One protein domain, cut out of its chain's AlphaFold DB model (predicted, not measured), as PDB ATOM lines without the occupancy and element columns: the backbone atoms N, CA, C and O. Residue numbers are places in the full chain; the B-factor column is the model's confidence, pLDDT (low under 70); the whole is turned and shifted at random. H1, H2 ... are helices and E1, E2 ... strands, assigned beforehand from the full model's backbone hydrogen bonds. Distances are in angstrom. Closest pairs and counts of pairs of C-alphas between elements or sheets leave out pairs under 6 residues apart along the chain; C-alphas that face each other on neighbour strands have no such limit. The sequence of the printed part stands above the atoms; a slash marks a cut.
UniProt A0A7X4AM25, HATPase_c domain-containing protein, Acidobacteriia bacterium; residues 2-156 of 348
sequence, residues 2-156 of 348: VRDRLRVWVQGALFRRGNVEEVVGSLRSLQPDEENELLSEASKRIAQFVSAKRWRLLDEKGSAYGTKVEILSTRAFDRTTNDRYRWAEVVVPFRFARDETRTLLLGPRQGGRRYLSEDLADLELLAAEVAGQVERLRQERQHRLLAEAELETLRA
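What this domain is: This is residues 2 to 156 of the 348 residues of the protein "HATPase_c domain-containing protein" of Acidobacteriia bacterium (UniProt A0A7X4AM25). A small three-stranded sheet has H3 and the first part of the very long helix H4 side by side over one face, and the short H2 packs on these two helices on their side away from the sheet. Residues 142 to 156 of H4 stick out as a long arm, most of H1 stands free of the body, and the long unnamed stretch 59 to 89 loops mostly on the sheet's side away from H3 and H4. The 155 printed residues hold four named helices and three named strands, in the order H1 H2 H3 E1 E2 E3 H4; the class is mostly helix, and the sheet, order E1 E3 E2, is antiparallel. The whole is loose, with a radius of gyration of the C-alphas of 18.5 A, and flat, spanning 66 by 48 by 22 A.

Where its parts are: The sheet is made of E1, residues 55 to 58, E3, residues 101 to 106, 16.0 A long, and E2, residues 90 to 95, 15.7 A long. H3, residues 35 to 49, is 21.0 A long. H4, residues 117 to 156, runs 58.3 A from C-alpha 117 at (100.338, 54.321, 155.453) to C-alpha 156 at (81.687, 108.996, 147.575). H2 is residues 20 to 28. H1, residues 2 to 15, is 20.0 A long and begins with C-alpha 2 at (87.820, 52.488, 176.058).

How they stand to each other: E3 is the inner strand. With E1 it is antiparallel at 161 degrees, N 58 and O 103 being 2.9 A apart; with E2 it forms an antiparallel hairpin at 158 degrees, N 92 and O 104 being 2.8 A apart. H3 and H4 are on the same face of the sheet, in two layers, helices over one face. H3, at a height of 8.9 A, lies over E3 and only just over E1, with 3 C-alphas there; its closest C-alphas to E1 are those of Ala 47 and Trp 55, 6.4 A. H4, at a height of 9.0 A, lies over E2, closest at the C-alphas of Phe 94 and Ala 127, 5.3 A. With residues 123 to 137 alone H4 touches H3, closest at the C-alphas of Glu 35 and Val 134, 6.2 A, opposite ways at a shallow tilt of 16 degrees. H2 and H3 form a helical hairpin, closest at the C-alphas of Leu 27 and Ala 42, 6.4 A. H4 touches H2 with residues 122 to 133 alone, closest at the C-alphas of Val 20 and Asp 122, 6.5 A. H2 is not on the sheet, and H1 touches no helix. In H1, H2, H3 and H4 every O i to N i+4 pair is within hydrogen-bond range.

The domain as a whole: The two C-alphas farthest apart are those of Leu 14 and Ala 156, 66.7 A. The printed part has no cut. The link E1 to E2, 31 residues, is long. Mean pLDDT of the printed part is 74.7; residues 2 to 18, 59 to 84 and 150 to 156 are under 70.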
ATOM      1  N   VAL A   2      86.675  52.989 175.247       42.31
ATOM      2  CA  VAL A   2      87.820  52.488 176.058       42.31
ATOM      3  C   VAL A   2      88.847  51.732 175.201       42.31
ATOM      4  O   VAL A   2      90.050  51.907 175.367       42.31
ATOM      5  N   ARG A   3      88.369  50.953 174.224       37.72
ATOM      6  CA  ARG A   3      89.207  50.161 173.310       37.72
ATOM      7  C   ARG A   3      90.023  51.027 172.334       37.72
ATOM      8  O   ARG A   3      91.168  50.690 172.060       37.72
ATOM      9  N   ASP A   4      89.473  52.160 171.888       48.78
ATOM     10  CA  ASP A   4      90.173  53.117 171.010       48.78
ATOM     11  C   ASP A   4      91.256  53.880 171.766       48.78
ATOM     12  O   ASP A   4      92.382  53.981 171.292       48.78
ATOM     13  N   ARG A   5      90.962  54.324 172.995       48.41
ATOM     14  CA  ARG A   5      91.951  54.983 173.862       48.41
ATOM     15  C   ARG A   5      93.117  54.067 174.223       48.41
ATOM     16  O   ARG A   5      94.261  54.509 174.209       48.41
ATOM     17  N   LEU A   6      92.847  52.787 174.487       42.34
ATOM     18  CA  LEU A   6      93.894  51.788 174.720       42.34
ATOM     19  C   LEU A   6      94.736  51.532 173.466       42.34
ATOM     20  O   LEU A   6      95.949  51.391 173.572       42.34
ATOM     21  N   ARG A   7      94.125  51.518 172.275       46.91
ATOM     22  CA  ARG A   7      94.848  51.340 171.009       46.91
ATOM     23  C   ARG A   7      95.766  52.528 170.709       46.91
ATOM     24  O   ARG A   7      96.930  52.307 170.394       46.91
ATOM     25  N   VAL A   8      95.273  53.754 170.895       52.81
ATOM     26  CA  VAL A   8      96.042  55.004 170.746       52.81
ATOM     27  C   VAL A   8      97.193  55.070 171.755       52.81
ATOM     28  O   VAL A   8      98.313  55.411 171.386       52.81
ATOM     29  N   TRP A   9      96.961  54.670 173.009       49.62
ATOM     30  CA  TRP A   9      97.998  54.655 174.045       49.62
ATOM     31  C   TRP A   9      99.082  53.598 173.783       49.62
ATOM     32  O   TRP A   9     100.272  53.904 173.847       49.62
ATOM     33  N   VAL A  10      98.694  52.373 173.408       47.56
ATOM     34  CA  VAL A  10      99.633  51.289 173.069       47.56
ATOM     35  C   VAL A  10     100.424  51.626 171.798       47.56
ATOM     36  O   VAL A  10     101.635  51.416 171.763       47.56
ATOM     37  N   GLN A  11      99.792  52.218 170.776       46.69
ATOM     38  CA  GLN A  11     100.486  52.687 169.569       46.69
ATOM     39  C   GLN A  11     101.404  53.893 169.845       46.69
ATOM     40  O   GLN A  11     102.500  53.963 169.289       46.69
ATOM     41  N   GLY A  12     101.023  54.806 170.742       44.31
ATOM     42  CA  GLY A  12     101.865  55.925 171.179       44.31
ATOM     43  C   GLY A  12     103.108  55.471 171.952       44.31
ATOM     44  O   GLY A  12     104.215  55.938 171.675       44.31
ATOM     45  N   ALA A  13     102.946  54.505 172.860       40.34
ATOM     46  CA  ALA A  13     104.008  53.997 173.728       40.34
ATOM     47  C   ALA A  13     105.017  53.082 173.006       40.34
ATOM     48  O   ALA A  13     106.212  53.158 173.289       40.34
ATOM     49  N   LEU A  14     104.575  52.253 172.047       40.84
ATOM     50  CA  LEU A  14     105.460  51.343 171.298       40.84
ATOM     51  C   LEU A  14     106.198  52.012 170.127       40.84
ATOM     52  O   LEU A  14     107.276  51.550 169.756       40.84
ATOM     53  N   PHE A  15     105.672  53.109 169.565       48.97
ATOM     54  CA  PHE A  15     106.256  53.755 168.378       48.97
ATOM     55  C   PHE A  15     106.822  55.168 168.617       48.97
ATOM     56  O   PHE A  15     107.449  55.723 167.707       48.97
ATOM     57  N   ARG A  16     106.674  55.736 169.832       51.66
ATOM     58  CA  ARG A  16     106.923  57.168 170.120       51.66
ATOM     59  C   ARG A  16     106.263  58.052 169.053       51.66
ATOM     60  O   ARG A  16     106.935  58.832 168.380       51.66
ATOM     61  N   ARG A  17     104.963  57.845 168.832       57.91
ATOM     62  CA  ARG A  17     104.161  58.640 167.894       57.91
ATOM     63  C   ARG A  17     103.757  59.960 168.544       57.91
ATOM     64  O   ARG A  17     103.321  59.951 169.692       57.91
ATOM     65  N   GLY A  18     103.873  61.068 167.812       62.72
ATOM     66  CA  GLY A  18     103.160  62.294 168.169       62.72
ATOM     67  C   GLY A  18     101.652  62.072 168.038       62.72
ATOM     68  O   GLY A  18     101.221  61.244 167.235       62.72
ATOM     69  N   ASN A  19     100.846  62.774 168.830       81.44
ATOM     70  CA  ASN A  19      99.395  62.714 168.707       81.44
ATOM     71  C   ASN A  19      98.938  63.671 167.592       81.44
ATOM     72  O   ASN A  19      99.133  64.881 167.708       81.44
ATOM     73  N   VAL A  20      98.332  63.156 166.515       84.44
ATOM     74  CA  VAL A  20      97.842  63.996 165.405       84.44
ATOM     75  C   VAL A  20      96.805  65.019 165.884       84.44
ATOM     76  O   VAL A  20      96.812  66.155 165.417       84.44
ATOM     77  N   GLU A  21      95.985  64.675 166.886       85.31
ATOM     78  CA  GLU A  21      95.004  65.594 167.478       85.31
ATOM     79  C   GLU A  21      95.679  66.789 168.162       85.31
ATOM     80  O   GLU A  21      95.181  67.912 168.089       85.31
ATOM     81  N   GLU A  22      96.836  66.571 168.791       86.38
ATOM     82  CA  GLU A  22      97.621  67.630 169.431       86.38
ATOM     83  C   GLU A  22      98.200  68.585 168.383       86.38
ATOM     84  O   GLU A  22      98.148  69.804 168.552       86.38
ATOM     85  N   VAL A  23      98.676  68.051 167.254       88.25
ATOM     86  CA  VAL A  23      99.181  68.871 166.146       88.25
ATOM     87  C   VAL A  23      98.055  69.674 165.511       88.25
ATOM     88  O   VAL A  23      98.238  70.874 165.315       88.25
ATOM     89  N   VAL A  24      96.890  69.065 165.258       88.44
ATOM     90  CA  VAL A  24      95.684  69.765 164.780       88.44
ATOM     91  C   VAL A  24      95.290  70.881 165.749       88.44
ATOM     92  O   VAL A  24      95.059  72.008 165.314       88.44
ATOM     93  N   GLY A  25      95.266  70.610 167.057       86.19
ATOM     94  CA  GLY A  25      95.008  71.625 168.082       86.19
ATOM     95  C   GLY A  25      96.018  72.773 168.030       86.19
ATOM     96  O   GLY A  25      95.631  73.940 168.046       86.19
ATOM     97  N   SER A  26      97.302  72.450 167.871       88.88
ATOM     98  CA  SER A  26      98.368  73.443 167.734       88.88
ATOM     99  C   SER A  26      98.240  74.268 166.445       88.88
ATOM    100  O   SER A  26      98.519  75.463 166.451       88.88
ATOM    101  N   LEU A  27      97.833  73.649 165.332       89.31
ATOM    102  CA  LEU A  27      97.618  74.340 164.063       89.31
ATOM    103  C   LEU A  27      96.435  75.295 164.192       89.31
ATOM    104  O   LEU A  27      96.500  76.413 163.708       89.31
ATOM    105  N   ARG A  28      95.361  74.889 164.877       88.06
ATOM    106  CA  ARG A  28      94.183  75.737 165.127       88.06
ATOM    107  C   ARG A  28      94.457  76.931 166.028       88.06
ATOM    108  O   ARG A  28      93.712  77.900 165.964       88.06
ATOM    109  N   SER A  29      95.487  76.864 166.867       85.75
ATOM    110  CA  SER A  29      95.885  77.988 167.714       85.75
ATOM    111  C   SER A  29      96.784  78.999 166.996       85.75
ATOM    112  O   SER A  29      97.204  79.967 167.624       85.75
ATOM    113  N   LEU A  30      97.150  78.769 165.730       86.50
ATOM    114  CA  LEU A  30      97.903  79.747 164.947       86.50
ATOM    115  C   LEU A  30      97.010  80.948 164.618       86.50
ATOM    116  O   LEU A  30      95.882  80.780 164.161       86.50
ATOM    117  N   GLN A  31      97.544  82.154 164.815       80.56
ATOM    118  CA  GLN A  31      96.928  83.414 164.385       80.56
ATOM    119  C   GLN A  31      97.918  84.222 163.536       80.56
ATOM    120  O   GLN A  31      98.501  85.181 164.031       80.56
ATOM    121  N   PRO A  32      98.189  83.789 162.297       81.81
ATOM    122  CA  PRO A  32      99.071  84.513 161.392       81.81
ATOM    123  C   PRO A  32      98.315  85.629 160.669       81.81
ATOM    124  O   PRO A  32      97.158  85.450 160.279       81.81
ATOM    125  N   ASP A  33      99.000  86.741 160.421       75.50
ATOM    126  CA  ASP A  33      98.448  87.856 159.645       75.50
ATOM    127  C   ASP A  33      98.534  87.589 158.129       75.50
ATOM    128  O   ASP A  33      97.733  88.108 157.344       75.50
ATOM    129  N   GLU A  34      99.480  86.744 157.699       85.75
ATOM    130  CA  GLU A  34      99.713  86.425 156.288       85.75
ATOM    131  C   GLU A  34      99.637  84.925 155.961       85.75
ATOM    132  O   GLU A  34     100.080  84.052 156.709       85.75
ATOM    133  N   GLU A  35      99.156  84.614 154.751       89.44
ATOM    134  CA  GLU A  35      99.070  83.242 154.224       89.44
ATOM    135  C   GLU A  35     100.435  82.530 154.207       89.44
ATOM    136  O   GLU A  35     100.531  81.353 154.553       89.44
ATOM    137  N   ASN A  36     101.503  83.233 153.819       88.19
ATOM    138  CA  ASN A  36     102.842  82.645 153.740       88.19
ATOM    139  C   ASN A  36     103.388  82.283 155.129       88.19
ATOM    140  O   ASN A  36     104.074  81.270 155.278       88.19
ATOM    141  N   GLU A  37     103.061  83.085 156.144       89.31
ATOM    142  CA  GLU A  37     103.428  82.818 157.533       89.31
ATOM    143  C   GLU A  37     102.699  81.578 158.055       89.31
ATOM    144  O   GLU A  37     103.344  80.656 158.565       89.31
ATOM    145  N   LEU A  38     101.381  81.498 157.820       90.75
ATOM    146  CA  LEU A  38     100.570  80.325 158.152       90.75
ATOM    147  C   LEU A  38     101.155  79.049 157.546       90.75
ATOM    148  O   LEU A  38     101.381  78.063 158.247       90.75
ATOM    149  N   LEU A  39     101.423  79.071 156.238       91.50
ATOM    150  CA  LEU A  39     101.943  77.916 155.514       91.50
ATOM    151  C   LEU A  39     103.340  77.516 155.996       91.50
ATOM    152  O   LEU A  39     103.631  76.321 156.087       91.50
ATOM    153  N   SER A  40     104.200  78.484 156.312       91.25
ATOM    154  CA  SER A  40     105.551  78.238 156.822       91.25
ATOM    155  C   SER A  40     105.524  77.569 158.202       91.25
ATOM    156  O   SER A  40     106.139  76.515 158.399       91.25
ATOM    157  N   GLU A  41     104.760  78.126 159.145       92.94
ATOM    158  CA  GLU A  41     104.676  77.606 160.512       92.94
ATOM    159  C   GLU A  41     103.944  76.256 160.551       92.94
ATOM    160  O   GLU A  41     104.391  75.314 161.216       92.94
ATOM    161  N   ALA A  42     102.887  76.098 159.750       93.88
ATOM    162  CA  ALA A  42     102.216  74.816 159.575       93.88
ATOM    163  C   ALA A  42     103.154  73.745 158.998       93.88
ATOM    164  O   ALA A  42     103.227  72.631 159.521       93.88
ATOM    165  N   SER A  43     103.932  74.087 157.966       94.12
ATOM    166  CA  SER A  43     104.899  73.172 157.346       94.12
ATOM    167  C   SER A  43     105.963  72.699 158.334       94.12
ATOM    168  O   SER A  43     106.299  71.513 158.371       94.12
ATOM    169  N   LYS A  44     106.462  73.605 159.181       93.50
ATOM    170  CA  LYS A  44     107.416  73.289 160.247       93.50
ATOM    171  C   LYS A  44     106.831  72.305 161.263       93.50
ATOM    172  O   LYS A  44     107.498  71.328 161.606       93.50
ATOM    173  N   ARG A  45     105.590  72.521 161.711       93.56
ATOM    174  CA  ARG A  45     104.902  71.641 162.675       93.56
ATOM    175  C   ARG A  45     104.615  70.262 162.094       93.56
ATOM    176  O   ARG A  45     104.885  69.256 162.748       93.56
ATOM    177  N   ILE A  46     104.170  70.203 160.839       92.94
ATOM    178  CA  ILE A  46     103.975  68.946 160.105       92.94
ATOM    179  C   ILE A  46     105.302  68.180 159.984       92.94
ATOM    180  O   ILE A  46     105.359  66.984 160.268       92.94
ATOM    181  N   ALA A  47     106.395  68.860 159.621       92.88
ATOM    182  CA  ALA A  47     107.712  68.237 159.518       92.88
ATOM    183  C   ALA A  47     108.222  67.700 160.869       92.88
ATOM    184  O   ALA A  47     108.811  66.617 160.915       92.88
ATOM    185  N   GLN A  48     107.972  68.419 161.968       91.44
ATOM    186  CA  GLN A  48     108.305  67.977 163.326       91.44
ATOM    187  C   GLN A  48     107.483  66.755 163.751       91.44
ATOM    188  O   GLN A  48     108.060  65.791 164.257       91.44
ATOM    189  N   PHE A  49     106.175  66.754 163.477       90.69
ATOM    190  CA  PHE A  49     105.264  65.648 163.785       90.69
ATOM    191  C   PHE A  49     105.749  64.315 163.200       90.69
ATOM    192  O   PHE A  49     105.848  63.313 163.910       90.69
ATOM    193  N   VAL A  50     106.159  64.309 161.928       89.56
ATOM    194  CA  VAL A  50     106.707  63.101 161.285       89.56
ATOM    195  C   VAL A  50     108.207  62.897 161.528       89.56
ATOM    196  O   VAL A  50     108.774  61.902 161.069       89.56
ATOM    197  N   SER A  51     108.865  63.800 162.262       90.12
ATOM    198  CA  SER A  51     110.315  63.806 162.501       90.12
ATOM    199  C   SER A  51     111.147  63.816 161.210       90.12
ATOM    200  O   SER A  51     112.151  63.105 161.102       90.12
ATOM    201  N   ALA A  52     110.737  64.599 160.210       90.00
ATOM    202  CA  ALA A  52     111.489  64.774 158.970       90.00
ATOM    203  C   ALA A  52     112.799  65.536 159.239       90.00
ATOM    204  O   ALA A  52     112.794  66.613 159.833       90.00
ATOM    205  N   LYS A  53     113.941  65.008 158.773       89.62
ATOM    206  CA  LYS A  53     115.253  65.680 158.905       89.62
ATOM    207  C   LYS A  53     115.359  66.950 158.064       89.62
ATOM    208  O   LYS A  53     116.186  67.811 158.343       89.62
ATOM    209  N   ARG A  54     114.575  67.020 156.993       90.88
ATOM    210  CA  ARG A  54     114.579  68.111 156.024       90.88
ATOM    211  C   ARG A  54     113.170  68.294 155.491       90.88
ATOM    212  O   ARG A  54     112.486  67.308 155.234       90.88
ATOM    213  N   TRP A  55     112.766  69.540 155.300       92.75
ATOM    214  CA  TRP A  55     111.503  69.886 154.664       92.75
ATOM    215  C   TRP A  55     111.663  71.155 153.828       92.75
ATOM    216  O   TRP A  55     112.636  71.896 153.997       92.75
ATOM    217  N   ARG A  56     110.747  71.374 152.884       89.88
ATOM    218  CA  ARG A  56     110.691  72.601 152.083       89.88
ATOM    219  C   ARG A  56     109.276  72.841 151.569       89.88
ATOM    220  O   ARG A  56     108.711  71.954 150.938       89.88
ATOM    221  N   LEU A  57     108.754  74.041 151.794       89.12
ATOM    222  CA  LEU A  57     107.558  74.538 151.122       89.12
ATOM    223  C   LEU A  57     107.955  75.137 149.763       89.12
ATOM    224  O   LEU A  57     108.973  75.826 149.667       89.12
ATOM    225  N   LEU A  58     107.201  74.829 148.709       84.56
ATOM    226  CA  LEU A  58     107.419  75.384 147.371       84.56
ATOM    227  C   LEU A  58     106.523  76.610 147.132       84.56
ATOM    228  O   LEU A  58     105.309  76.538 147.321       84.56
ATOM    229  N   ASP A  59     107.133  77.702 146.657       66.38
ATOM    230  CA  ASP A  59     106.483  78.997 146.388       66.38
ATOM    231  C   ASP A  59     105.800  79.091 145.015       66.38
ATOM    232  O   ASP A  59     105.172  80.103 144.693       66.38
ATOM    233  N   GLU A  60     105.885  78.057 144.181       63.59
ATOM    234  CA  GLU A  60     105.280  78.069 142.847       63.59
ATOM    235  C   GLU A  60     103.762  77.839 142.949       63.59
ATOM    236  O   GLU A  60     103.290  76.936 143.646       63.59
ATOM    237  N   LYS A  61     102.982  78.727 142.315       52.31
ATOM    238  CA  LYS A  61     101.535  78.569 142.135       52.31
ATOM    239  C   LYS A  61     101.325  77.709 140.901       52.31
ATOM    240  O   LYS A  61     101.644  78.135 139.795       52.31
ATOM    241  N   GLY A  62     100.807  76.510 141.103       48.12
ATOM    242  CA  GLY A  62     100.758  75.503 140.056       48.12
ATOM    243  C   GLY A  62     101.844  74.471 140.297       48.12
ATOM    244  O   GLY A  62     103.025  74.769 140.447       48.12
ATOM    245  N   SER A  63     101.398  73.228 140.388       43.28
ATOM    246  CA  SER A  63     102.273  72.080 140.496       43.28
ATOM    247  C   SER A  63     103.208  72.060 139.284       43.28
ATOM    248  O   SER A  63     102.739  71.887 138.160       43.28
ATOM    249  N   ALA A  64     104.526  72.113 139.496       44.44
ATOM    250  CA  ALA A  64     105.502  71.667 138.493       44.44
ATOM    251  C   ALA A  64     105.263  70.199 138.042       44.44
ATOM    252  O   ALA A  64     105.935  69.702 137.145       44.44
ATOM    253  N   TYR A  65     104.293  69.511 138.662       46.41
ATOM    254  CA  TYR A  65     103.967  68.096 138.540       46.41
ATOM    255  C   TYR A  65     102.474  67.828 138.221       46.41
ATOM    256  O   TYR A  65     102.006  66.703 138.379       46.41
ATOM    257  N   GLY A  66     101.708  68.839 137.775       40.47
ATOM    258  CA  GLY A  66     100.280  68.718 137.444       40.47
ATOM    259  C   GLY A  66      99.348  68.512 138.651       40.47
ATOM    260  O   GLY A  66      99.766  68.148 139.749       40.47
ATOM    261  N   THR A  67      98.054  68.756 138.458       38.59
ATOM    262  CA  THR A  67      96.980  68.731 139.474       38.59
ATOM    263  C   THR A  67      96.702  67.342 140.092       38.59
ATOM    264  O   THR A  67      95.869  67.192 140.981       38.59
ATOM    265  N   LYS A  68      97.406  66.293 139.648       40.31
ATOM    266  CA  LYS A  68      97.202  64.888 140.050       40.31
ATOM    267  C   LYS A  68      98.335  64.332 140.918       40.31
ATOM    268  O   LYS A  68      98.747  63.189 140.749       40.31
ATOM    269  N   VAL A  69      98.850  65.116 141.861       45.31
ATOM    270  CA  VAL A  69      99.744  64.562 142.887       45.31
ATOM    271  C   VAL A  69      98.871  63.928 143.969       45.31
ATOM    272  O   VAL A  69      98.467  64.592 144.924       45.31
ATOM    273  N   GLU A  70      98.505  62.655 143.786       47.25
ATOM    274  CA  GLU A  70      98.168  61.774 144.913       47.25
ATOM    275  C   GLU A  70      99.363  61.753 145.872       47.25
ATOM    276  O   GLU A  70     100.495  62.016 145.463       47.25
ATOM    277  N   ILE A  71      99.141  61.486 147.156       47.59
ATOM    278  CA  ILE A  71     100.242  61.377 148.116       47.59
ATOM    279  C   ILE A  71     101.060  60.143 147.754       47.59
ATOM    280  O   ILE A  71     100.776  59.010 148.138       47.59
ATOM    281  N   LEU A  72     102.061  60.363 146.909       50.19
ATOM    282  CA  LEU A  72     102.877  59.308 146.357       50.19
ATOM    283  C   LEU A  72     103.879  58.885 147.421       50.19
ATOM    284  O   LEU A  72     104.810  59.610 147.776       50.19
ATOM    285  N   SER A  73     103.686  57.665 147.916       45.53
ATOM    286  CA  SER A  73     104.721  56.928 148.628       45.53
ATOM    287  C   SER A  73     106.007  56.861 147.784       45.53
ATOM    288  O   SER A  73     105.930  56.700 146.567       45.53
ATOM    289  N   THR A  74     107.156  56.990 148.459       42.69
ATOM    290  CA  THR A  74     108.593  56.714 148.161       42.69
ATOM    291  C   THR A  74     109.110  56.128 146.815       42.69
ATOM    292  O   THR A  74     110.309  55.866 146.716       42.69
ATOM    293  N   ARG A  75     108.325  55.925 145.749       40.66
ATOM    294  CA  ARG A  75     108.782  55.387 144.447       40.66
ATOM    295  C   ARG A  75     108.362  56.168 143.201       40.66
ATOM    296  O   ARG A  75     108.915  55.886 142.145       40.66
ATOM    297  N   ALA A  76     107.448  57.131 143.297       39.28
ATOM    298  CA  ALA A  76     106.896  57.822 142.124       39.28
ATOM    299  C   ALA A  76     107.328  59.295 141.993       39.28
ATOM    300  O   ALA A  76     106.701  60.067 141.275       39.28
ATOM    301  N   PHE A  77     108.424  59.690 142.649       47.12
ATOM    302  CA  PHE A  77     109.175  60.855 142.188       47.12
ATOM    303  C   PHE A  77     109.841  60.436 140.877       47.12
ATOM    304  O   PHE A  77     110.807  59.666 140.900       47.12
ATOM    305  N   ASP A  78     109.294  60.865 139.741       43.41
ATOM    306  CA  ASP A  78     109.941  60.665 138.450       43.41
ATOM    307  C   ASP A  78     111.376  61.205 138.562       43.41
ATOM    308  O   ASP A  78     111.614  62.388 138.818       43.41
ATOM    309  N   ARG A  79     112.355  60.296 138.488       45.31
ATOM    310  CA  ARG A  79     113.775  60.535 138.803       45.31
ATOM    311  C   ARG A  79     114.459  61.503 137.822       45.31
ATOM    312  O   ARG A  79     115.680  61.682 137.912       45.31
ATOM    313  N   THR A  80     113.697  62.100 136.909       42.19
ATOM    314  CA  THR A  80     114.166  62.709 135.665       42.19
ATOM    315  C   THR A  80     113.938  64.219 135.539       42.19
ATOM    316  O   THR A  80     114.539  64.805 134.646       42.19
ATOM    317  N   THR A  81     113.174  64.898 136.410       48.38
ATOM    318  CA  THR A  81     112.766  66.299 136.123       48.38
ATOM    319  C   THR A  81     113.303  67.404 137.041       48.38
ATOM    320  O   THR A  81     113.247  68.564 136.641       48.38
ATOM    321  N   ASN A  82     113.880  67.128 138.223       55.12
ATOM    322  CA  ASN A  82     114.521  68.197 139.018       55.12
ATOM    323  C   ASN A  82     115.557  67.680 140.042       55.12
ATOM    324  O   ASN A  82     115.200  67.216 141.128       55.12
ATOM    325  N   ASP A  83     116.855  67.799 139.736       60.53
ATOM    326  CA  ASP A  83     117.956  67.349 140.615       60.53
ATOM    327  C   ASP A  83     117.927  68.007 142.012       60.53
ATOM    328  O   ASP A  83     118.404  67.439 142.997       60.53
ATOM    329  N   ARG A  84     117.304  69.188 142.131       68.50
ATOM    330  CA  ARG A  84     117.261  69.995 143.360       68.50
ATOM    331  C   ARG A  84     116.471  69.347 144.514       68.50
ATOM    332  O   ARG A  84     116.732  69.669 145.678       68.50
ATOM    333  N   TYR A  85     115.531  68.439 144.228       76.00
ATOM    334  CA  TYR A  85     114.601  67.879 145.228       76.00
ATOM    335  C   TYR A  85     114.686  66.358 145.410       76.00
ATOM    336  O   TYR A  85     113.834  65.775 146.071       76.00
ATOM    337  N   ARG A  86     115.758  65.714 144.928       73.62
ATOM    338  CA  ARG A  86     115.984  64.254 145.051       73.62
ATOM    339  C   ARG A  86     116.000  63.694 146.478       73.62
ATOM    340  O   ARG A  86     115.952  62.485 146.662       73.62
ATOM    341  N   TRP A  87     116.107  64.561 147.479       81.25
ATOM    342  CA  TRP A  87     116.084  64.199 148.896       81.25
ATOM    343  C   TRP A  87     114.665  64.030 149.462       81.25
ATOM    344  O   TRP A  87     114.539  63.572 150.596       81.25
ATOM    345  N   ALA A  88     113.622  64.449 148.737       82.69
ATOM    346  CA  ALA A  88     112.239  64.350 149.190       82.69
ATOM    347  C   ALA A  88     111.733  62.901 149.080       82.69
ATOM    348  O   ALA A  88     111.853  62.268 148.033       82.69
ATOM    349  N   GLU A  89     111.161  62.386 150.165       82.50
ATOM    350  CA  GLU A  89     110.579  61.041 150.253       82.50
ATOM    351  C   GLU A  89     109.046  61.061 150.225       82.50
ATOM    352  O   GLU A  89     108.433  60.083 149.795       82.50
ATOM    353  N   VAL A  90     108.435  62.164 150.678       84.38
ATOM    354  CA  VAL A  90     106.981  62.369 150.709       84.38
ATOM    355  C   VAL A  90     106.632  63.768 150.214       84.38
ATOM    356  O   VAL A  90     107.322  64.747 150.515       84.38
ATOM    357  N   VAL A  91     105.530  63.846 149.469       84.19
ATOM    358  CA  VAL A  91     104.926  65.084 148.978       84.19
ATOM    359  C   VAL A  91     103.575  65.271 149.648       84.19
ATOM    360  O   VAL A  91     102.731  64.379 149.603       84.19
ATOM    361  N   VAL A  92     103.374  66.437 150.252       88.12
ATOM    362  CA  VAL A  92     102.140  66.806 150.944       88.12
ATOM    363  C   VAL A  92     101.529  68.011 150.221       88.12
ATOM    364  O   VAL A  92     102.053  69.123 150.340       88.12
ATOM    365  N   PRO A  93     100.466  67.812 149.424       86.62
ATOM    366  CA  PRO A  93      99.794  68.901 148.731       86.62
ATOM    367  C   PRO A  93      98.783  69.599 149.653       86.62
ATOM    368  O   PRO A  93      97.834  68.980 150.130       86.62
ATOM    369  N   PHE A  94      98.935  70.907 149.840       89.12
ATOM    370  CA  PHE A  94      97.884  71.782 150.356       89.12
ATOM    371  C   PHE A  94      97.019  72.226 149.180       89.12
ATOM    372  O   PHE A  94      97.476  72.992 148.328       89.12
ATOM    373  N   ARG A  95      95.800  71.693 149.096       87.50
ATOM    374  CA  ARG A  95      94.865  71.972 148.000       87.50
ATOM    375  C   ARG A  95      93.889  73.061 148.420       87.50
ATOM    376  O   ARG A  95      93.209  72.908 149.429       87.50
ATOM    377  N   PHE A  96      93.817  74.122 147.633       87.19
ATOM    378  CA  PHE A  96      92.950  75.275 147.861       87.19
ATOM    379  C   PHE A  96      91.812  75.298 146.838       87.19
ATOM    380  O   PHE A  96      91.748  74.475 145.918       87.19
ATOM    381  N   ALA A  97      90.900  76.255 146.975       78.38
ATOM    382  CA  ALA A  97      89.901  76.528 145.956       78.38
ATOM    383  C   ALA A  97      90.563  76.957 144.627       78.38
ATOM    384  O   ALA A  97      91.669  77.494 144.600       78.38
ATOM    385  N   ARG A  98      89.847  76.765 143.505       75.25
ATOM    386  CA  ARG A  98      90.265  77.169 142.141       75.25
ATOM    387  C   ARG A  98      91.503  76.449 141.583       75.25
ATOM    388  O   ARG A  98      92.244  77.035 140.801       75.25
ATOM    389  N   ASP A  99      91.694  75.185 141.952       70.19
ATOM    390  CA  ASP A  99      92.786  74.334 141.447       70.19
ATOM    391  C   ASP A  99      94.200  74.814 141.842       70.19
ATOM    392  O   ASP A  99      95.213  74.364 141.306       70.19
ATOM    393  N   GLU A 100      94.292  75.722 142.821       82.00
ATOM    394  CA  GLU A 100      95.564  76.168 143.380       82.00
ATOM    395  C   GLU A 100      96.087  75.124 144.374       82.00
ATOM    396  O   GLU A 100      95.361  74.609 145.225       82.00
ATOM    397  N   THR A 101      97.375  74.791 144.274       82.25
ATOM    398  CA  THR A 101      98.037  73.855 145.190       82.25
ATOM    399  C   THR A 101      99.384  74.415 145.626       82.25
ATOM    400  O   THR A 101     100.174  74.860 144.792       82.25
ATOM    401  N   ARG A 102      99.667  74.346 146.930       85.69
ATOM    402  CA  ARG A 102     100.998  74.561 147.519       85.69
ATOM    403  C   ARG A 102     101.559  73.220 147.949       85.69
ATOM    404  O   ARG A 102     100.820  72.365 148.422       85.69
ATOM    405  N   THR A 103     102.861  73.024 147.782       85.62
ATOM    406  CA  THR A 103     103.470  71.705 147.986       85.62
ATOM    407  C   THR A 103     104.512  71.744 149.090       85.62
ATOM    408  O   THR A 103     105.494  72.480 148.991       85.62
ATOM    409  N   LEU A 104     104.321  70.910 150.113       90.19
ATOM    410  CA  LEU A 104     105.307  70.639 151.150       90.19
ATOM    411  C   LEU A 104     106.066  69.349 150.822       90.19
ATOM    412  O   LEU A 104     105.486  68.273 150.685       90.19
ATOM    413  N   LEU A 105     107.386  69.460 150.716       89.25
ATOM    414  CA  LEU A 105     108.299  68.338 150.543       89.25
ATOM    415  C   LEU A 105     108.865  67.910 151.894       89.25
ATOM    416  O   LEU A 105     109.381  68.747 152.640       89.25
ATOM    417  N   LEU A 106     108.834  66.609 152.174       89.94
ATOM    418  CA  LEU A 106     109.387  66.005 153.383       89.94
ATOM    419  C   LEU A 106     110.489  65.010 153.012       89.94
ATOM    420  O   LEU A 106     110.318  64.169 152.133       89.94
ATOM    421  N   GLY A 107     111.640  65.137 153.663       87.88
ATOM    422  CA  GLY A 107     112.803  64.273 153.477       87.88
ATOM    423  C   GLY A 107     112.831  63.089 154.448       87.88
ATOM    424  O   GLY A 107     111.866  62.864 155.174       87.88
ATOM    425  N   PRO A 108     113.955  62.359 154.534       87.62
ATOM    426  CA  PRO A 108     114.068  61.173 155.379       87.62
ATOM    427  C   PRO A 108     113.781  61.465 156.852       87.62
ATOM    428  O   PRO A 108     114.206  62.492 157.396       87.62
ATOM    429  N   ARG A 109     113.123  60.521 157.533       88.25
ATOM    430  CA  ARG A 109     112.833  60.633 158.969       88.25
ATOM    431  C   ARG A 109     114.084  60.434 159.824       88.25
ATOM    432  O   ARG A 109     115.039  59.733 159.461       88.25
ATOM    433  N   GLN A 110     114.083  61.027 161.014       84.25
ATOM    434  CA  GLN A 110     115.089  60.740 162.032       84.25
ATOM    435  C   GLN A 110     115.108  59.239 162.375       84.25
ATOM    436  O   GLN A 110     114.076  58.571 162.414       84.25
ATOM    437  N   GLY A 111     116.310  58.686 162.558       80.75
ATOM    438  CA  GLY A 111     116.497  57.252 162.801       80.75
ATOM    439  C   GLY A 111     116.271  56.332 161.591       80.75
ATOM    440  O   GLY A 111     116.206  55.126 161.785       80.75
ATOM    441  N   GLY A 112     116.141  56.862 160.364       76.94
ATOM    442  CA  GLY A 112     116.025  56.044 159.141       76.94
ATOM    443  C   GLY A 112     114.678  55.327 158.988       76.94
ATOM    444  O   GLY A 112     114.574  54.338 158.264       76.94
ATOM    445  N   ARG A 113     113.650  55.800 159.699       80.06
ATOM    446  CA  ARG A 113     112.302  55.226 159.671       80.06
ATOM    447  C   ARG A 113     111.623  55.528 158.338       80.06
ATOM    448  O   ARG A 113     111.734  56.637 157.825       80.06
ATOM    449  N   ARG A 114     110.867  54.562 157.817       82.56
ATOM    450  CA  ARG A 114     110.009  54.783 156.647       82.56
ATOM    451  C   ARG A 114     108.729  55.517 157.048       82.56
ATOM    452  O   ARG A 114     108.303  55.454 158.203       82.56
ATOM    453  N   TYR A 115     108.127  56.199 156.084       83.38
ATOM    454  CA  TYR A 115     106.748  56.662 156.180       83.38
ATOM    455  C   TYR A 115     105.808  55.465 156.020       83.38
ATOM    456  O   TYR A 115     105.937  54.698 155.064       83.38
ATOM    457  N   LEU A 116     104.909  55.277 156.981       85.88
ATOM    458  CA  LEU A 116     103.884  54.235 156.966       85.88
ATOM    459  C   LEU A 116     102.575  54.790 156.396       85.88
ATOM    460  O   LEU A 116     102.369  56.000 156.392       85.88
ATOM    461  N   SER A 117     101.657  53.916 155.973       80.94
ATOM    462  CA  SER A 117     100.338  54.321 155.453       80.94
ATOM    463  C   SER A 117      99.553  55.200 156.431       80.94
ATOM    464  O   SER A 117      98.891  56.140 156.016       80.94
ATOM    465  N   GLU A 118      99.675  54.932 157.730       82.31
ATOM    466  CA  GLU A 118      99.059  55.743 158.784       82.31
ATOM    467  C   GLU A 118      99.685  57.147 158.876       82.31
ATOM    468  O   GLU A 118      98.956  58.115 159.049       82.31
ATOM    469  N   ASP A 119     101.006  57.290 158.674       85.62
ATOM    470  CA  ASP A 119     101.643  58.618 158.651       85.62
ATOM    471  C   ASP A 119     101.150  59.435 157.444       85.62
ATOM    472  O   ASP A 119     100.993  60.647 157.538       85.62
ATOM    473  N   LEU A 120     100.906  58.781 156.303       85.44
ATOM    474  CA  LEU A 120     100.362  59.441 155.114       85.44
ATOM    475  C   LEU A 120      98.922  59.917 155.346       85.44
ATOM    476  O   LEU A 120      98.601  61.037 154.969       85.44
ATOM    477  N   ALA A 121      98.096  59.113 156.020       86.06
ATOM    478  CA  ALA A 121      96.739  59.505 156.401       86.06
ATOM    479  C   ALA A 121      96.733  60.693 157.384       86.06
ATOM    480  O   ALA A 121      95.947  61.627 157.223       86.06
ATOM    481  N   ASP A 122      97.645  60.711 158.362       88.88
ATOM    482  CA  ASP A 122      97.794  61.854 159.269       88.88
ATOM    483  C   ASP A 122      98.238  63.117 158.507       88.88
ATOM    484  O   ASP A 122      97.730  64.211 158.752       88.88
ATOM    485  N   LEU A 123      99.153  62.982 157.540       90.69
ATOM    486  CA  LEU A 123      99.580  64.090 156.682       90.69
ATOM    487  C   LEU A 123      98.442  64.626 155.799       90.69
ATOM    488  O   LEU A 123      98.365  65.840 155.618       90.69
ATOM    489  N   GLU A 124      97.553  63.766 155.286       87.81
ATOM    490  CA  GLU A 124      96.335  64.185 154.567       87.81
ATOM    491  C   GLU A 124      95.435  65.044 155.443       87.81
ATOM    492  O   GLU A 124      95.006  66.123 155.029       87.81
ATOM    493  N   LEU A 125      95.179  64.581 156.667       91.50
ATOM    494  CA  LEU A 125      94.347  65.291 157.626       91.50
ATOM    495  C   LEU A 125      94.937  66.663 157.969       91.50
ATOM    496  O   LEU A 125      94.231  67.672 157.941       91.50
ATOM    497  N   LEU A 126      96.241  66.714 158.259       93.00
ATOM    498  CA  LEU A 126      96.938  67.960 158.576       93.00
ATOM    499  C   LEU A 126      96.946  68.918 157.378       93.00
ATOM    500  O   LEU A 126      96.710  70.112 157.552       93.00
ATOM    501  N   ALA A 127      97.162  68.411 156.163       91.12
ATOM    502  CA  ALA A 127      97.110  69.218 154.948       91.12
ATOM    503  C   ALA A 127      95.723  69.832 154.711       91.12
ATOM    504  O   ALA A 127      95.632  71.004 154.343       91.12
ATOM    505  N   ALA A 128      94.655  69.068 154.959       90.81
ATOM    506  CA  ALA A 128      93.281  69.547 154.844       90.81
ATOM    507  C   ALA A 128      92.950  70.626 155.892       90.81
ATOM    508  O   ALA A 128      92.318  71.627 155.558       90.81
ATOM    509  N   GLU A 129      93.411  70.468 157.138       93.06
ATOM    510  CA  GLU A 129      93.229  71.481 158.189       93.06
ATOM    511  C   GLU A 129      93.948  72.794 157.833       93.06
ATOM    512  O   GLU A 129      93.346  73.864 157.924       93.06
ATOM    513  N   VAL A 130      95.199  72.722 157.366       93.31
ATOM    514  CA  VAL A 130      95.968  73.904 156.935       93.31
ATOM    515  C   VAL A 130      95.290  74.598 155.756       93.31
ATOM    516  O   VAL A 130      95.118  75.817 155.779       93.31
ATOM    517  N   ALA A 131      94.846  73.836 154.753       91.75
ATOM    518  CA  ALA A 131      94.108  74.384 153.621       91.75
ATOM    519  C   ALA A 131      92.821  75.101 154.064       91.75
ATOM    520  O   ALA A 131      92.555  76.220 153.628       91.75
ATOM    521  N   GLY A 132      92.060  74.509 154.991       91.81
ATOM    522  CA  GLY A 132      90.857  75.122 155.553       91.81
ATOM    523  C   GLY A 132      91.123  76.402 156.355       91.81
ATOM    524  O   GLY A 132      90.275  77.293 156.400       91.81
ATOM    525  N   GLN A 133      92.286  76.537 156.997       91.75
ATOM    526  CA  GLN A 133      92.682  77.785 157.661       91.75
ATOM    527  C   GLN A 133      93.057  78.881 156.664       91.75
ATOM    528  O   GLN A 133      92.590  80.007 156.805       91.75
ATOM    529  N   VAL A 134      93.829  78.546 155.629       91.56
ATOM    530  CA  VAL A 134      94.181  79.498 154.566       91.56
ATOM    531  C   VAL A 134      92.929  80.013 153.855       91.56
ATOM    532  O   VAL A 134      92.809  81.211 153.624       91.56
ATOM    533  N   GLU A 135      91.963  79.142 153.550       91.25
ATOM    534  CA  GLU A 135      90.702  79.565 152.927       91.25
ATOM    535  C   GLU A 135      89.877  80.486 153.831       91.25
ATOM    536  O   GLU A 135      89.331  81.480 153.352       91.25
ATOM    537  N   ARG A 136      89.832  80.224 155.143       90.25
ATOM    538  CA  ARG A 136      89.193  81.142 156.102       90.25
ATOM    539  C   ARG A 136      89.869  82.510 156.108       90.25
ATOM    540  O   ARG A 136      89.184  83.516 155.955       90.25
ATOM    541  N   LEU A 137      91.199  82.544 156.174       90.06
ATOM    542  CA  LEU A 137      91.973  83.787 156.131       90.06
ATOM    543  C   LEU A 137      91.710  84.577 154.832       90.06
ATOM    544  O   LEU A 137      91.513  85.793 154.854       90.06
ATOM    545  N   ARG A 138      91.646  83.886 153.686       89.62
ATOM    546  CA  ARG A 138      91.306  84.489 152.385       89.62
ATOM    547  C   ARG A 138      89.891  85.066 152.372       89.62
ATOM    548  O   ARG A 138      89.703  86.181 151.883       89.62
ATOM    549  N   GLN A 139      88.913  84.336 152.908       89.38
ATOM    550  CA  GLN A 139      87.521  84.786 152.998       89.38
ATOM    551  C   GLN A 139      87.381  86.026 153.881       89.38
ATOM    552  O   GLN A 139      86.740  86.991 153.470       89.38
ATOM    553  N   GLU A 140      88.014  86.034 155.053       87.56
ATOM    554  CA  GLU A 140      88.015  87.178 155.971       87.56
ATOM    555  C   GLU A 140      88.637  88.416 155.318       87.56
ATOM    556  O   GLU A 140      88.051  89.503 155.351       87.56
ATOM    557  N   ARG A 141      89.774  88.248 154.629       86.81
ATOM    558  CA  ARG A 141      90.423  89.337 153.888       86.81
ATOM    559  C   ARG A 141      89.541  89.868 152.760       86.81
ATOM    560  O   ARG A 141      89.422  91.079 152.601       86.81
ATOM    561  N   GLN A 142      88.885  88.990 152.001       87.38
ATOM    562  CA  GLN A 142      87.959  89.400 150.945       87.38
ATOM    563  C   GLN A 142      86.745  90.148 151.514       87.38
ATOM    564  O   GLN A 142      86.364  91.183 150.970       87.38
ATOM    565  N   HIS A 143      86.165  89.666 152.615       81.12
ATOM    566  CA  HIS A 143      85.066  90.343 153.305       81.12
ATOM    567  C   HIS A 143      85.465  91.743 153.769       81.12
ATOM    568  O   HIS A 143      84.708  92.694 153.579       81.12
ATOM    569  N   ARG A 144      86.668  91.879 154.333       78.69
ATOM    570  CA  ARG A 144      87.212  93.168 154.758       78.69
ATOM    571  C   ARG A 144      87.384  94.127 153.581       78.69
ATOM    572  O   ARG A 144      86.922  95.259 153.665       78.69
ATOM    573  N   LEU A 145      87.974  93.669 152.477       80.88
ATOM    574  CA  LEU A 145      88.155  94.486 151.272       80.88
ATOM    575  C   LEU A 145      86.817  94.935 150.664       80.88
ATOM    576  O   LEU A 145      86.696  96.077 150.226       80.88
ATOM    577  N   LEU A 146      85.807  94.060 150.652       84.56
ATOM    578  CA  LEU A 146      84.459  94.411 150.195       84.56
ATOM    579  C   LEU A 146      83.817  95.469 151.093       84.56
ATOM    580  O   LEU A 146      83.301  96.458 150.581       84.56
ATOM    581  N   ALA A 147      83.895  95.300 152.414       71.81
ATOM    582  CA  ALA A 147      83.376  96.277 153.366       71.81
ATOM    583  C   ALA A 147      84.086  97.636 153.236       71.81
ATOM    584  O   ALA A 147      83.438  98.680 153.257       71.81
ATOM    585  N   GLU A 148      85.409  97.644 153.055       72.38
ATOM    586  CA  GLU A 148      86.185  98.865 152.809       72.38
ATOM    587  C   GLU A 148      85.760  99.551 151.497       72.38
ATOM    588  O   GLU A 148      85.560 100.766 151.478       72.38
ATOM    589  N   ALA A 149      85.545  98.792 150.420       71.69
ATOM    590  CA  ALA A 149      85.073  99.325 149.139       71.69
ATOM    591  C   ALA A 149      83.634  99.871 149.210       71.69
ATOM    592  O   ALA A 149      83.325 100.905 148.609       71.69
ATOM    593  N   GLU A 150      82.750  99.207 149.956       67.06
ATOM    594  CA  GLU A 150      81.384  99.668 150.198       67.06
ATOM    595  C   GLU A 150      81.379 100.965 151.016       67.06
ATOM    596  O   GLU A 150      80.708 101.927 150.640       67.06
ATOM    597  N   LEU A 151      82.205 101.049 152.064       67.44
ATOM    598  CA  LEU A 151      82.397 102.276 152.839       67.44
ATOM    599  C   LEU A 151      82.941 103.427 151.983       67.44
ATOM    600  O   LEU A 151      82.461 104.553 152.107       67.44
ATOM    601  N   GLU A 152      83.907 103.170 151.102       64.81
ATOM    602  CA  GLU A 152      84.412 104.182 150.164       64.81
ATOM    603  C   GLU A 152      83.333 104.631 149.168       64.81
ATOM    604  O   GLU A 152      83.211 105.821 148.883       64.81
ATOM    605  N   THR A 153      82.487 103.713 148.696       65.75
ATOM    606  CA  THR A 153      81.355 104.045 147.815       65.75
ATOM    607  C   THR A 153      80.321 104.906 148.545       65.75
ATOM    608  O   THR A 153      79.891 105.933 148.017       65.75
ATOM    609  N   LEU A 154      79.951 104.541 149.774       57.09
ATOM    610  CA  LEU A 154      79.044 105.323 150.620       57.09
ATOM    611  C   LEU A 154      79.608 106.722 150.913       57.09
ATOM    612  O   LEU A 154      78.878 107.708 150.841       57.09
ATOM    613  N   ARG A 155      80.917 106.835 151.174       55.25
ATOM    614  CA  ARG A 155      81.601 108.131 151.313       55.25
ATOM    615  C   ARG A 155      81.536 108.951 150.029       55.25
ATOM    616  O   ARG A 155      81.261 110.145 150.096       55.25
ATOM    617  N   ALA A 156      81.742 108.326 148.871       57.16
ATOM    618  CA  ALA A 156      81.687 108.996 147.575       57.16
ATOM    619  C   ALA A 156      80.279 109.505 147.208       57.16
ATOM    620  O   ALA A 156      80.162 110.482 146.467       57.16
TER     621      ALA A 156